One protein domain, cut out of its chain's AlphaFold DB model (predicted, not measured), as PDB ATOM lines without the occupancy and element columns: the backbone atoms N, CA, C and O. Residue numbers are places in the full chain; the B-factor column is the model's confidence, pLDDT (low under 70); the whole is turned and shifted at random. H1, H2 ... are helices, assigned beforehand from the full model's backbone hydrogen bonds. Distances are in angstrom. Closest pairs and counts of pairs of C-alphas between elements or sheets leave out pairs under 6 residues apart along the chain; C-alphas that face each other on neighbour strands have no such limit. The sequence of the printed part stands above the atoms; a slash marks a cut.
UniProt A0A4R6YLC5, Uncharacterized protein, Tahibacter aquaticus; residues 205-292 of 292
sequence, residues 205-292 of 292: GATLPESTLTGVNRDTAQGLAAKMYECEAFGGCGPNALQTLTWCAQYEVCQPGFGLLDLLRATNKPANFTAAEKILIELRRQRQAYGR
ATOM      1  N   GLY A 205     264.965 321.226 267.114       84.19
ATOM      2  CA  GLY A 205     264.370 320.903 268.412       84.19
ATOM      3  C   GLY A 205     264.504 319.436 268.839       84.19
ATOM      4  O   GLY A 205     263.907 319.063 269.843       84.19
ATOM      5  N   ALA A 206     265.287 318.603 268.132       85.56
ATOM      6  CA  ALA A 206     265.509 317.194 268.512       85.56
ATOM      7  C   ALA A 206     266.204 317.041 269.858       85.56
ATOM      8  O   ALA A 206     266.056 316.023 270.520       85.56
ATOM      9  N   THR A 207     266.968 318.056 270.239       85.38
ATOM     10  CA  THR A 207     267.761 318.103 271.464       85.38
ATOM     11  C   THR A 207     266.982 318.659 272.654       85.38
ATOM     12  O   THR A 207     267.544 318.772 273.743       85.38
ATOM     13  N   LEU A 208     265.709 319.033 272.476       85.50
ATOM     14  CA  LEU A 208     264.891 319.514 273.584       85.50
ATOM     15  C   LEU A 208     264.625 318.380 274.588       85.50
ATOM     16  O   LEU A 208     264.399 317.244 274.168       85.50
ATOM     17  N   PRO A 209     264.611 318.672 275.905       87.06
ATOM     18  CA  PRO A 209     264.316 317.663 276.918       87.06
ATOM     19  C   PRO A 209     262.962 316.994 276.667       87.06
ATOM     20  O   PRO A 209     262.001 317.677 276.320       87.06
ATOM     21  N   GLU A 210     262.851 315.691 276.924       83.31
ATOM     22  CA  GLU A 210     261.607 314.932 276.714       83.31
ATOM     23  C   GLU A 210     260.413 315.546 277.462       83.31
ATOM     24  O   GLU A 210     259.325 315.660 276.904       83.31
ATOM     25  N   SER A 211     260.640 316.085 278.664       84.06
ATOM     26  CA  SER A 211     259.633 316.816 279.447       84.06
ATOM     27  C   SER A 211     259.051 318.047 278.740       84.06
ATOM     28  O   SER A 211     257.958 318.494 279.070       84.06
ATOM     29  N   THR A 212     259.774 318.615 277.771       84.06
ATOM     30  CA  THR A 212     259.298 319.708 276.912       84.06
ATOM     31  C   THR A 212     258.441 319.198 275.756       84.06
ATOM     32  O   THR A 212     257.648 319.963 275.216       84.06
ATOM     33  N   LEU A 213     258.605 317.933 275.369       84.06
ATOM     34  CA  LEU A 213     257.941 317.316 274.224       84.06
ATOM     35  C   LEU A 213     256.735 316.451 274.628       84.06
ATOM     36  O   LEU A 213     255.950 316.055 273.767       84.06
ATOM     37  N   THR A 214     256.535 316.183 275.921       86.25
ATOM     38  CA  THR A 214     255.366 315.448 276.419       86.25
ATOM     39  C   THR A 214     254.060 316.132 275.995       86.25
ATOM     40  O   THR A 214     253.791 317.275 276.360       86.25
ATOM     41  N   GLY A 215     253.223 315.423 275.228       85.62
ATOM     42  CA  GLY A 215     251.938 315.941 274.734       85.62
ATOM     43  C   GLY A 215     252.048 316.970 273.599       85.62
ATOM     44  O   GLY A 215     251.042 317.584 273.238       85.62
ATOM     45  N   VAL A 216     253.244 317.156 273.032       91.94
ATOM     46  CA  VAL A 216     253.512 318.095 271.938       91.94
ATOM     47  C   VAL A 216     253.414 317.388 270.590       91.94
ATOM     48  O   VAL A 216     254.022 316.344 270.367       91.94
ATOM     49  N   ASN A 217     252.693 317.999 269.648       91.69
ATOM     50  CA  ASN A 217     252.851 317.674 268.236       91.69
ATOM     51  C   ASN A 217     254.075 318.438 267.717       91.69
ATOM     52  O   ASN A 217     254.044 319.664 267.576       91.69
ATOM     53  N   ARG A 218     255.164 317.706 267.475       88.12
ATOM     54  CA  ARG A 218     256.458 318.294 267.136       88.12
ATOM     55  C   ARG A 218     256.440 319.069 265.820       88.12
ATOM     56  O   ARG A 218     256.956 320.181 265.796       88.12
ATOM     57  N   ASP A 219     255.792 318.545 264.785       89.06
ATOM     58  CA  ASP A 219     255.693 319.217 263.484       89.06
ATOM     59  C   ASP A 219     254.921 320.536 263.604       89.06
ATOM     60  O   ASP A 219     255.296 321.553 263.021       89.06
ATOM     61  N   THR A 220     253.879 320.550 264.442       91.81
ATOM     62  CA  THR A 220     253.129 321.773 264.759       91.81
ATOM     63  C   THR A 220     254.016 322.775 265.493       91.81
ATOM     64  O   THR A 220     254.067 323.938 265.106       91.81
ATOM     65  N   ALA A 221     254.752 322.346 266.521       94.00
ATOM     66  CA  ALA A 221     255.650 323.227 267.269       94.00
ATOM     67  C   ALA A 221     256.783 323.795 266.391       94.00
ATOM     68  O   ALA A 221     257.109 324.976 266.494       94.00
ATOM     69  N   GLN A 222     257.343 322.994 265.480       93.12
ATOM     70  CA  GLN A 222     258.322 323.446 264.485       93.12
ATOM     71  C   GLN A 222     257.709 324.430 263.482       93.12
ATOM     72  O   GLN A 222     258.322 325.450 263.168       93.12
ATOM     73  N   GLY A 223     256.482 324.160 263.024       92.62
ATOM     74  CA  GLY A 223     255.692 325.061 262.187       92.62
ATOM     75  C   GLY A 223     255.493 326.433 262.821       92.62
ATOM     76  O   GLY A 223     255.769 327.459 262.203       92.62
ATOM     77  N   LEU A 224     255.077 326.441 264.087       95.00
ATOM     78  CA  LEU A 224     254.903 327.660 264.870       95.00
ATOM     79  C   LEU A 224     256.225 328.400 265.066       95.00
ATOM     80  O   LEU A 224     256.268 329.606 264.851       95.00
ATOM     81  N   ALA A 225     257.307 327.699 265.411       95.69
ATOM     82  CA  ALA A 225     258.616 328.316 265.609       95.69
ATOM     83  C   ALA A 225     259.142 328.981 264.329       95.69
ATOM     84  O   ALA A 225     259.638 330.105 264.376       95.69
ATOM     85  N   ALA A 226     258.988 328.320 263.179       94.00
ATOM     86  CA  ALA A 226     259.316 328.906 261.884       94.00
ATOM     87  C   ALA A 226     258.474 330.160 261.616       94.00
ATOM     88  O   ALA A 226     259.028 331.193 261.246       94.00
ATOM     89  N   LYS A 227     257.164 330.113 261.894       93.50
ATOM     90  CA  LYS A 227     256.284 331.266 261.678       93.50
ATOM     91  C   LYS A 227     256.615 332.449 262.588       93.50
ATOM     92  O   LYS A 227     256.606 333.592 262.142       93.50
ATOM     93  N   MET A 228     256.947 332.180 263.851       94.88
ATOM     94  CA  MET A 228     257.443 333.193 264.785       94.88
ATOM     95  C   MET A 228     258.752 333.812 264.284       94.88
ATOM     96  O   MET A 228     258.915 335.027 264.336       94.88
ATOM     97  N   TYR A 229     259.667 332.999 263.750       94.06
ATOM     98  CA  TYR A 229     260.910 333.510 263.181       94.06
ATOM     99  C   TYR A 229     260.666 334.369 261.935       94.06
ATOM    100  O   TYR A 229     261.273 335.427 261.808       94.06
ATOM    101  N   GLU A 230     259.763 333.962 261.037       92.38
ATOM    102  CA  GLU A 230     259.382 334.770 259.871       92.38
ATOM    103  C   GLU A 230     258.905 336.164 260.290       92.38
ATOM    104  O   GLU A 230     259.317 337.155 259.691       92.38
ATOM    105  N   CYS A 231     258.103 336.253 261.355       90.75
ATOM    106  CA  CYS A 231     257.670 337.531 261.913       90.75
ATOM    107  C   CYS A 231     258.826 338.414 262.369       90.75
ATOM    108  O   CYS A 231     258.807 339.623 262.154       90.75
ATOM    109  N   GLU A 232     259.815 337.827 263.033       90.62
ATOM    110  CA  GLU A 232     260.962 338.559 263.573       90.62
ATOM    111  C   GLU A 232     261.927 338.995 262.477       90.62
ATOM    112  O   GLU A 232     262.446 340.108 262.511       90.62
ATOM    113  N   ALA A 233     262.167 338.114 261.508       89.50
ATOM    114  CA  ALA A 233     263.141 338.328 260.452       89.50
ATOM    115  C   ALA A 233     262.583 339.163 259.296       89.50
ATOM    116  O   ALA A 233     263.321 339.936 258.695       89.50
ATOM    117  N   PHE A 234     261.302 339.011 258.966       90.19
ATOM    118  CA  PHE A 234     260.693 339.633 257.791       90.19
ATOM    119  C   PHE A 234     259.534 340.573 258.143       90.19
ATOM    120  O   PHE A 234     259.064 341.300 257.279       90.19
ATOM    121  N   GLY A 235     259.079 340.635 259.395       89.50
ATOM    122  CA  GLY A 235     257.965 341.499 259.789       89.50
ATOM    123  C   GLY A 235     256.606 341.001 259.287       89.50
ATOM    124  O   GLY A 235     256.399 339.807 259.098       89.50
ATOM    125  N   GLY A 236     255.642 341.911 259.124       86.88
ATOM    126  CA  GLY A 236     254.290 341.562 258.669       86.88
ATOM    127  C   GLY A 236     253.382 340.940 259.728       86.88
ATOM    128  O   GLY A 236     252.278 340.510 259.414       86.88
ATOM    129  N   CYS A 237     253.821 340.912 260.986       90.81
ATOM    130  CA  CYS A 237     253.103 340.259 262.082       90.81
ATOM    131  C   CYS A 237     252.492 341.228 263.096       90.81
ATOM    132  O   CYS A 237     251.960 340.805 264.124       90.81
ATOM    133  N   GLY A 238     252.568 342.532 262.822       90.75
ATOM    134  CA  GLY A 238     251.918 343.552 263.635       90.75
ATOM    135  C   GLY A 238     250.388 343.529 263.493       90.75
ATOM    136  O   GLY A 238     249.862 342.890 262.578       90.75
ATOM    137  N   PRO A 239     249.653 344.258 264.349       88.00
ATOM    138  CA  PRO A 239     248.196 344.143 264.411       88.00
ATOM    139  C   PRO A 239     247.397 344.581 263.184       88.00
ATOM    140  O   PRO A 239     246.271 344.144 262.978       88.00
ATOM    141  N   ASN A 240     247.978 345.451 262.362       84.94
ATOM    142  CA  ASN A 240     247.369 345.920 261.115       84.94
ATOM    143  C   ASN A 240     248.130 345.421 259.882       84.94
ATOM    144  O   ASN A 240     247.884 345.896 258.778       84.94
ATOM    145  N   ALA A 241     249.084 344.507 260.063       87.88
ATOM    146  CA  ALA A 241     249.826 343.962 258.943       87.88
ATOM    147  C   ALA A 241     248.926 343.039 258.112       87.88
ATOM    148  O   ALA A 241     248.099 342.302 258.659       87.88
ATOM    149  N   LEU A 242     249.101 343.064 256.788       84.69
ATOM    150  CA  LEU A 242     248.239 342.342 255.850       84.69
ATOM    151  C   LEU A 242     248.154 340.844 256.166       84.69
ATOM    152  O   LEU A 242     247.070 340.262 256.108       84.69
ATOM    153  N   GLN A 243     249.274 340.228 256.546       85.75
ATOM    154  CA  GLN A 243     249.323 338.813 256.896       85.75
ATOM    155  C   GLN A 243     248.501 338.512 258.157       85.75
ATOM    156  O   GLN A 243     247.663 337.609 258.123       85.75
ATOM    157  N   THR A 244     248.668 339.292 259.231       89.00
ATOM    158  CA  THR A 244     247.846 339.177 260.449       89.00
ATOM    159  C   THR A 244     246.364 339.315 260.125       89.00
ATOM    160  O   THR A 244     245.570 338.465 260.518       89.00
ATOM    161  N   LEU A 245     245.982 340.341 259.359       86.81
ATOM    162  CA  LEU A 245     244.587 340.579 258.988       86.81
ATOM    163  C   LEU A 245     244.018 339.435 258.136       86.81
ATOM    164  O   LEU A 245     242.901 338.984 258.375       86.81
ATOM    165  N   THR A 246     244.798 338.922 257.182       84.19
ATOM    166  CA  THR A 246     244.401 337.794 256.326       84.19
ATOM    167  C   THR A 246     244.188 336.522 257.140       84.19
ATOM    168  O   THR A 246     243.258 335.768 256.862       84.19
ATOM    169  N   TRP A 247     245.013 336.282 258.157       85.75
ATOM    170  CA  TRP A 247     244.828 335.152 259.061       85.75
ATOM    171  C   TRP A 247     243.647 335.383 260.007       85.75
ATOM    172  O   TRP A 247     242.810 334.502 260.162       85.75
ATOM    173  N   CYS A 248     243.494 336.579 260.568       86.25
ATOM    174  CA  CYS A 248     242.336 336.931 261.386       86.25
ATOM    175  C   CYS A 248     241.009 336.825 260.631       86.25
ATOM    176  O   CYS A 248     240.002 336.454 261.215       86.25
ATOM    177  N   ALA A 249     240.991 337.066 259.321       82.81
ATOM    178  CA  ALA A 249     239.804 336.822 258.506       82.81
ATOM    179  C   ALA A 249     239.420 335.328 258.437       82.81
ATOM    180  O   ALA A 249     238.274 335.008 258.132       82.81
ATOM    181  N   GLN A 250     240.358 334.415 258.715       80.00
ATOM    182  CA  GLN A 250     240.138 332.964 258.717       80.00
ATOM    183  C   GLN A 250     239.766 332.403 260.095       80.00
ATOM    184  O   GLN A 250     239.170 331.327 260.151       80.00
ATOM    185  N   TYR A 251     240.122 333.099 261.179       80.06
ATOM    186  CA  TYR A 251     239.923 332.642 262.555       80.06
ATOM    187  C   TYR A 251     238.999 333.587 263.330       80.06
ATOM    188  O   TYR A 251     239.154 334.801 263.303       80.06
ATOM    189  N   GLU A 252     238.072 333.031 264.102       79.62
ATOM    190  CA  GLU A 252     237.038 333.810 264.810       79.62
ATOM    191  C   GLU A 252     237.489 334.314 266.196       79.62
ATOM    192  O   GLU A 252     236.670 334.623 267.055       79.62
ATOM    193  N   VAL A 253     238.803 334.352 266.450       83.31
ATOM    194  CA  VAL A 253     239.380 334.648 267.779       83.31
ATOM    195  C   VAL A 253     240.089 335.999 267.856       83.31
ATOM    196  O   VAL A 253     240.560 336.379 268.926       83.31
ATOM    197  N   CYS A 254     240.207 336.723 266.739       86.62
ATOM    198  CA  CYS A 254     240.971 337.965 266.703       86.62
ATOM    199  C   CYS A 254     240.215 339.157 267.297       86.62
ATOM    200  O   CYS A 254     239.033 339.369 267.034       86.62
ATOM    201  N   GLN A 255     240.946 340.004 268.021       87.69
ATOM    202  CA  GLN A 255     240.457 341.282 268.539       87.69
ATOM    203  C   GLN A 255     241.256 342.450 267.948       87.69
ATOM    204  O   GLN A 255     242.404 342.253 267.538       87.69
ATOM    205  N   PRO A 256     240.698 343.676 267.913       88.62
ATOM    206  CA  PRO A 256     241.460 344.853 267.516       88.62
ATOM    207  C   PRO A 256     242.764 344.957 268.314       88.62
ATOM    208  O   PRO A 256     242.749 344.926 269.542       88.62
ATOM    209  N   GLY A 257     243.891 345.081 267.612       87.75
ATOM    210  CA  GLY A 257     245.213 345.116 268.240       87.75
ATOM    211  C   GLY A 257     245.928 343.762 268.336       87.75
ATOM    212  O   GLY A 257     247.093 343.762 268.715       87.75
ATOM    213  N   PHE A 258     245.306 342.644 267.941       90.69
ATOM    214  CA  PHE A 258     245.986 341.343 267.853       90.69
ATOM    215  C   PHE A 258     247.068 341.345 266.783       90.69
ATOM    216  O   PHE A 258     246.757 341.569 265.618       90.69
ATOM    217  N   GLY A 259     248.306 341.019 267.158       92.50
ATOM    218  CA  GLY A 259     249.352 340.627 266.216       92.50
ATOM    219  C   GLY A 259     249.274 339.142 265.845       92.50
ATOM    220  O   GLY A 259     248.496 338.373 266.415       92.50
ATOM    221  N   LEU A 260     250.135 338.700 264.922       91.00
ATOM    222  CA  LEU A 260     250.179 337.286 264.534       91.00
ATOM    223  C   LEU A 260     250.554 336.384 265.719       91.00
ATOM    224  O   LEU A 260     250.004 335.298 265.848       91.00
ATOM    225  N   LEU A 261     251.437 336.829 266.618       92.88
ATOM    226  CA  LEU A 261     251.805 336.047 267.806       92.88
ATOM    227  C   LEU A 261     250.619 335.809 268.750       92.88
ATOM    228  O   LEU A 261     250.486 334.703 269.277       92.88
ATOM    229  N   ASP A 262     249.745 336.802 268.929       94.19
ATOM    230  CA  ASP A 262     248.532 336.659 269.744       94.19
ATOM    231  C   ASP A 262     247.585 335.637 269.114       94.19
ATOM    232  O   ASP A 262     247.087 334.738 269.794       94.19
ATOM    233  N   LEU A 263     247.415 335.713 267.791       91.38
ATOM    234  CA  LEU A 263     246.627 334.746 267.037       91.38
ATOM    235  C   LEU A 263     247.204 333.328 267.141       91.38
ATOM    236  O   LEU A 263     246.462 332.382 267.411       91.38
ATOM    237  N   LEU A 264     248.516 333.160 266.950       93.12
ATOM    238  CA  LEU A 264     249.178 331.858 267.061       93.12
ATOM    239  C   LEU A 264     249.003 331.275 268.467       93.12
ATOM    240  O   LEU A 264     248.739 330.080 268.596       93.12
ATOM    241  N   ARG A 265     249.083 332.106 269.512       94.44
ATOM    242  CA  ARG A 265     248.849 331.682 270.898       94.44
ATOM    243  C   ARG A 265     247.397 331.266 271.134       94.44
ATOM    244  O   ARG A 265     247.163 330.262 271.796       94.44
ATOM    245  N   ALA A 266     246.435 332.007 270.586       92.19
ATOM    246  CA  ALA A 266     245.009 331.739 270.763       92.19
ATOM    247  C   ALA A 266     244.518 330.495 270.000       92.19
ATOM    248  O   ALA A 266     243.568 329.843 270.427       92.19
ATOM    249  N   THR A 267     245.151 330.156 268.875       91.69
ATOM    250  CA  THR A 267     244.702 329.080 267.968       91.69
ATOM    251  C   THR A 267     245.428 327.751 268.156       91.69
ATOM    252  O   THR A 267     245.076 326.766 267.509       91.69
ATOM    253  N   ASN A 268     246.427 327.685 269.041       93.75
ATOM    254  CA  ASN A 268     247.236 326.487 269.249       93.75
ATOM    255  C   ASN A 268     247.184 325.997 270.694       93.75
ATOM    256  O   ASN A 268     246.998 326.760 271.639       93.75
ATOM    257  N   LYS A 269     247.404 324.688 270.877       94.56
ATOM    258  CA  LYS A 269     247.531 324.095 272.214       94.56
ATOM    259  C   LYS A 269     248.695 324.762 272.968       94.56
ATOM    260  O   LYS A 269     249.786 324.837 272.394       94.56
ATOM    261  N   PRO A 270     248.530 325.132 274.255       94.12
ATOM    262  CA  PRO A 270     249.590 325.771 275.035       94.12
ATOM    263  C   PRO A 270     250.917 325.002 275.020       94.12
ATOM    264  O   PRO A 270     251.966 325.602 274.825       94.12
ATOM    265  N   ALA A 271     250.875 323.667 275.118       93.75
ATOM    266  CA  ALA A 271     252.075 322.830 275.060       93.75
ATOM    267  C   ALA A 271     252.855 322.987 273.739       93.75
ATOM    268  O   ALA A 271     254.076 323.127 273.763       93.75
ATOM    269  N   ASN A 272     252.161 323.031 272.592       95.00
ATOM    270  CA  ASN A 272     252.799 323.242 271.287       95.00
ATOM    271  C   ASN A 272     253.407 324.644 271.184       95.00
ATOM    272  O   ASN A 272     254.503 324.787 270.651       95.00
ATOM    273  N   PHE A 273     252.712 325.664 271.694       95.25
ATOM    274  CA  PHE A 273     253.194 327.044 271.661       95.25
ATOM    275  C   PHE A 273     254.446 327.224 272.533       95.25
ATOM    276  O   PHE A 273     255.453 327.741 272.058       95.25
ATOM    277  N   THR A 274     254.443 326.705 273.765       94.12
ATOM    278  CA  THR A 274     255.617 326.733 274.654       94.12
ATOM    279  C   THR A 274     256.802 325.960 274.066       94.12
ATOM    280  O   THR A 274     257.954 326.382 274.182       94.12
ATOM    281  N   ALA A 275     256.551 324.815 273.422       94.94
ATOM    282  CA  ALA A 275     257.598 324.088 272.711       94.94
ATOM    283  C   ALA A 275     258.136 324.899 271.523       94.94
ATOM    284  O   ALA A 275     259.350 324.970 271.343       94.94
ATOM    285  N   ALA A 276     257.262 325.564 270.763       96.56
ATOM    286  CA  ALA A 276     257.645 326.423 269.649       96.56
ATOM    287  C   ALA A 276     258.556 327.579 270.084       96.56
ATOM    288  O   ALA A 276     259.561 327.827 269.427       96.56
ATOM    289  N   GLU A 277     258.285 328.226 271.222       95.50
ATOM    290  CA  GLU A 277     259.154 329.277 271.774       95.50
ATOM    291  C   GLU A 277     260.575 328.759 272.061       95.50
ATOM    292  O   GLU A 277     261.564 329.441 271.788       95.50
ATOM    293  N   LYS A 278     260.707 327.519 272.550       95.69
ATOM    294  CA  LYS A 278     262.017 326.884 272.779       95.69
ATOM    295  C   LYS A 278     262.704 326.480 271.473       95.69
ATOM    296  O   LYS A 278     263.911 326.668 271.332       95.69
ATOM    297  N   ILE A 279     261.946 325.954 270.512       95.62
ATOM    298  CA  ILE A 279     262.441 325.614 269.170       95.62
ATOM    299  C   ILE A 279     262.924 326.878 268.439       95.62
ATOM    300  O   ILE A 279     263.958 326.847 267.777       95.62
ATOM    301  N   LEU A 280     262.227 328.004 268.600       95.56
ATOM    302  CA  LEU A 280     262.593 329.298 268.029       95.56
ATOM    303  C   LEU A 280     263.958 329.782 268.537       95.56
ATOM    304  O   LEU A 280     264.759 330.284 267.750       95.56
ATOM    305  N   ILE A 281     264.256 329.602 269.827       95.06
ATOM    306  CA  ILE A 281     265.577 329.928 270.389       95.06
ATOM    307  C   ILE A 281     266.677 329.135 269.673       95.06
ATOM    308  O   ILE A 281     267.696 329.709 269.281       95.06
ATOM    309  N   GLU A 282     266.458 327.839 269.452       93.75
ATOM    310  CA  GLU A 282     267.405 326.991 268.728       93.75
ATOM    311  C   GLU A 282     267.545 327.410 267.257       93.75
ATOM    312  O   GLU A 282     268.662 327.522 266.756       93.75
ATOM    313  N   LEU A 283     266.441 327.737 266.579       94.00
ATOM    314  CA  LEU A 283     266.462 328.222 265.195       94.00
ATOM    315  C   LEU A 283     267.269 329.519 265.056       94.00
ATOM    316  O   LEU A 283     268.110 329.638 264.164       94.00
ATOM    317  N   ARG A 284     267.065 330.479 265.967       93.88
ATOM    318  CA  ARG A 284     267.852 331.721 266.011       93.88
ATOM    319  C   ARG A 284     269.340 331.420 266.175       93.88
ATOM    320  O   ARG A 284     270.153 331.994 265.454       93.88
ATOM    321  N   ARG A 285     269.693 330.506 267.084       92.38
ATOM    322  CA  ARG A 285     271.083 330.089 267.323       92.38
ATOM    323  C   ARG A 285     271.709 329.481 266.070       92.38
ATOM    324  O   ARG A 285     272.813 329.871 265.698       92.38
ATOM    325  N   GLN A 286     271.003 328.569 265.402       91.75
ATOM    326  CA  GLN A 286     271.491 327.932 264.176       91.75
ATOM    327  C   GLN A 286     271.680 328.945 263.043       91.75
ATOM    328  O   GLN A 286     272.716 328.930 262.386       91.75
ATOM    329  N   ARG A 287     270.747 329.889 262.860       91.00
ATOM    330  CA  ARG A 287     270.883 330.945 261.842       91.00
ATOM    331  C   ARG A 287     272.026 331.912 262.129       91.00
ATOM    332  O   ARG A 287     272.755 332.283 261.216       91.00
ATOM    333  N   GLN A 288     272.223 332.288 263.392       88.94
ATOM    334  CA  GLN A 288     273.375 333.102 263.793       88.94
ATOM    335  C   GLN A 288     274.704 332.383 263.550       88.94
ATOM    336  O   GLN A 288     275.677 333.035 263.185       88.94
ATOM    337  N   ALA A 289     274.755 331.066 263.760       89.00
ATOM    338  CA  ALA A 289     275.937 330.262 263.469       89.00
ATOM    339  C   ALA A 289     276.171 330.097 261.960       89.00
ATOM    340  O   ALA A 289     277.315 330.116 261.535       89.00
ATOM    341  N   TYR A 290     275.103 329.979 261.165       86.12
ATOM    342  CA  TYR A 290     275.178 329.847 259.708       86.12
ATOM    343  C   TYR A 290     275.674 331.124 259.009       86.12
ATOM    344  O   TYR A 290     276.333 331.051 257.981       86.12
ATOM    345  N   GLY A 291     275.350 332.302 259.553       73.75
ATOM    346  CA  GLY A 291     275.779 333.592 259.001       73.75
ATOM    347  C   GLY A 291     277.193 334.045 259.392       73.75
ATOM    348  O   GLY A 291     277.559 335.167 259.043       73.75
ATOM    349  N   ARG A 292     277.946 333.239 260.154       54.34
ATOM    350  CA  ARG A 292     279.356 333.480 260.510       54.34
ATOM    351  C   ARG A 292     280.272 332.674 259.606       54.34
ATOM    352  O   ARG A 292     281.335 333.227 259.257       54.34
TER     353      ARG A 292
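AT A GLANCE: This is residues 205 to 292 of the 292 residues of an uncharacterized protein of Tahibacter aquaticus (UniProt A0A4R6YLC5). You will see a flat slab of helices in which two long ones, H2 and H5, cross at a steep tilt and spread apart toward their last residues. Two short helices, H3 and H4, stand side by side away from the free end of H5, H4 nearer to H2; little H1 sits near H5, and residues 285 to 292, of which 285 to 290 belong to H5, stick out. The printed part has 88 residues with five named helices, H1 to H5 in order along the chain, and no named strand; the class is all helix. It is compact, with a radius of gyration of the C-alphas of 13.8 A, and spans 37 by 35 by 16 A.

IN THESE COORDINATES: Begin at Gly 205 and go on to C-alpha 210 at (261.607, 314.932, 276.714), where H1 starts, residues 210 to 213. Next comes H2, residues 218 to 234, 23.7 A from first to last C-alpha. H3 is residues 242 to 248, 9.7 A long, and H4 is residues 260 to 267, 10.4 A long. Find C-alpha 270 at (249.590, 325.771, 275.035); from there H5 runs 30.1 A to C-alpha 290 at (275.178, 329.847, 259.708).

HOW THE PARTS SIT: Look first at H2 and H5, which touch at a steep tilt of 56 degrees and run the same way; their closest C-alphas, of Ala 221 and Ala 276, are 4.5 A apart. H1 and H5 are close but not clearly touching, the closest C-alphas being those of Thr 212 and Ala 275 at 6.3 A, while H1 and H2 meet only through their link. With residues 224 to 231 alone, H2 only just touches H4, with 3 pairs of C-alphas within 8 A; the closest are those of Met 228 and Leu 261, 7.0 A apart, and the helices run opposite ways at a shallow tilt of 21 degrees. H3 touches H4 at a shallow tilt of 14 degrees, the same way, with the C-alphas of Thr 244 and Leu 260 closest at 5.1 A. The helix packing is only just mostly aligned, with 2 of 3 touching pairs at a shallow tilt. H3 is apart from H5 and from H2. In H2, H3, H4 and H5 every O i to N i+4 pair is within hydrogen-bond range; H1 is too short for such a pair.

THE WHOLE: The C-alphas of Glu 252 and Arg 292, the two farthest apart, are 42.5 A apart. The printed part has no cut and ends at the chain's last residue, 292. The link from H3 to H4, with 11 residues, is long; those from H1 to H2 and from H4 to H5 are tight. Mean pLDDT of the printed part is 89.4, and residue 292 alone is under 70.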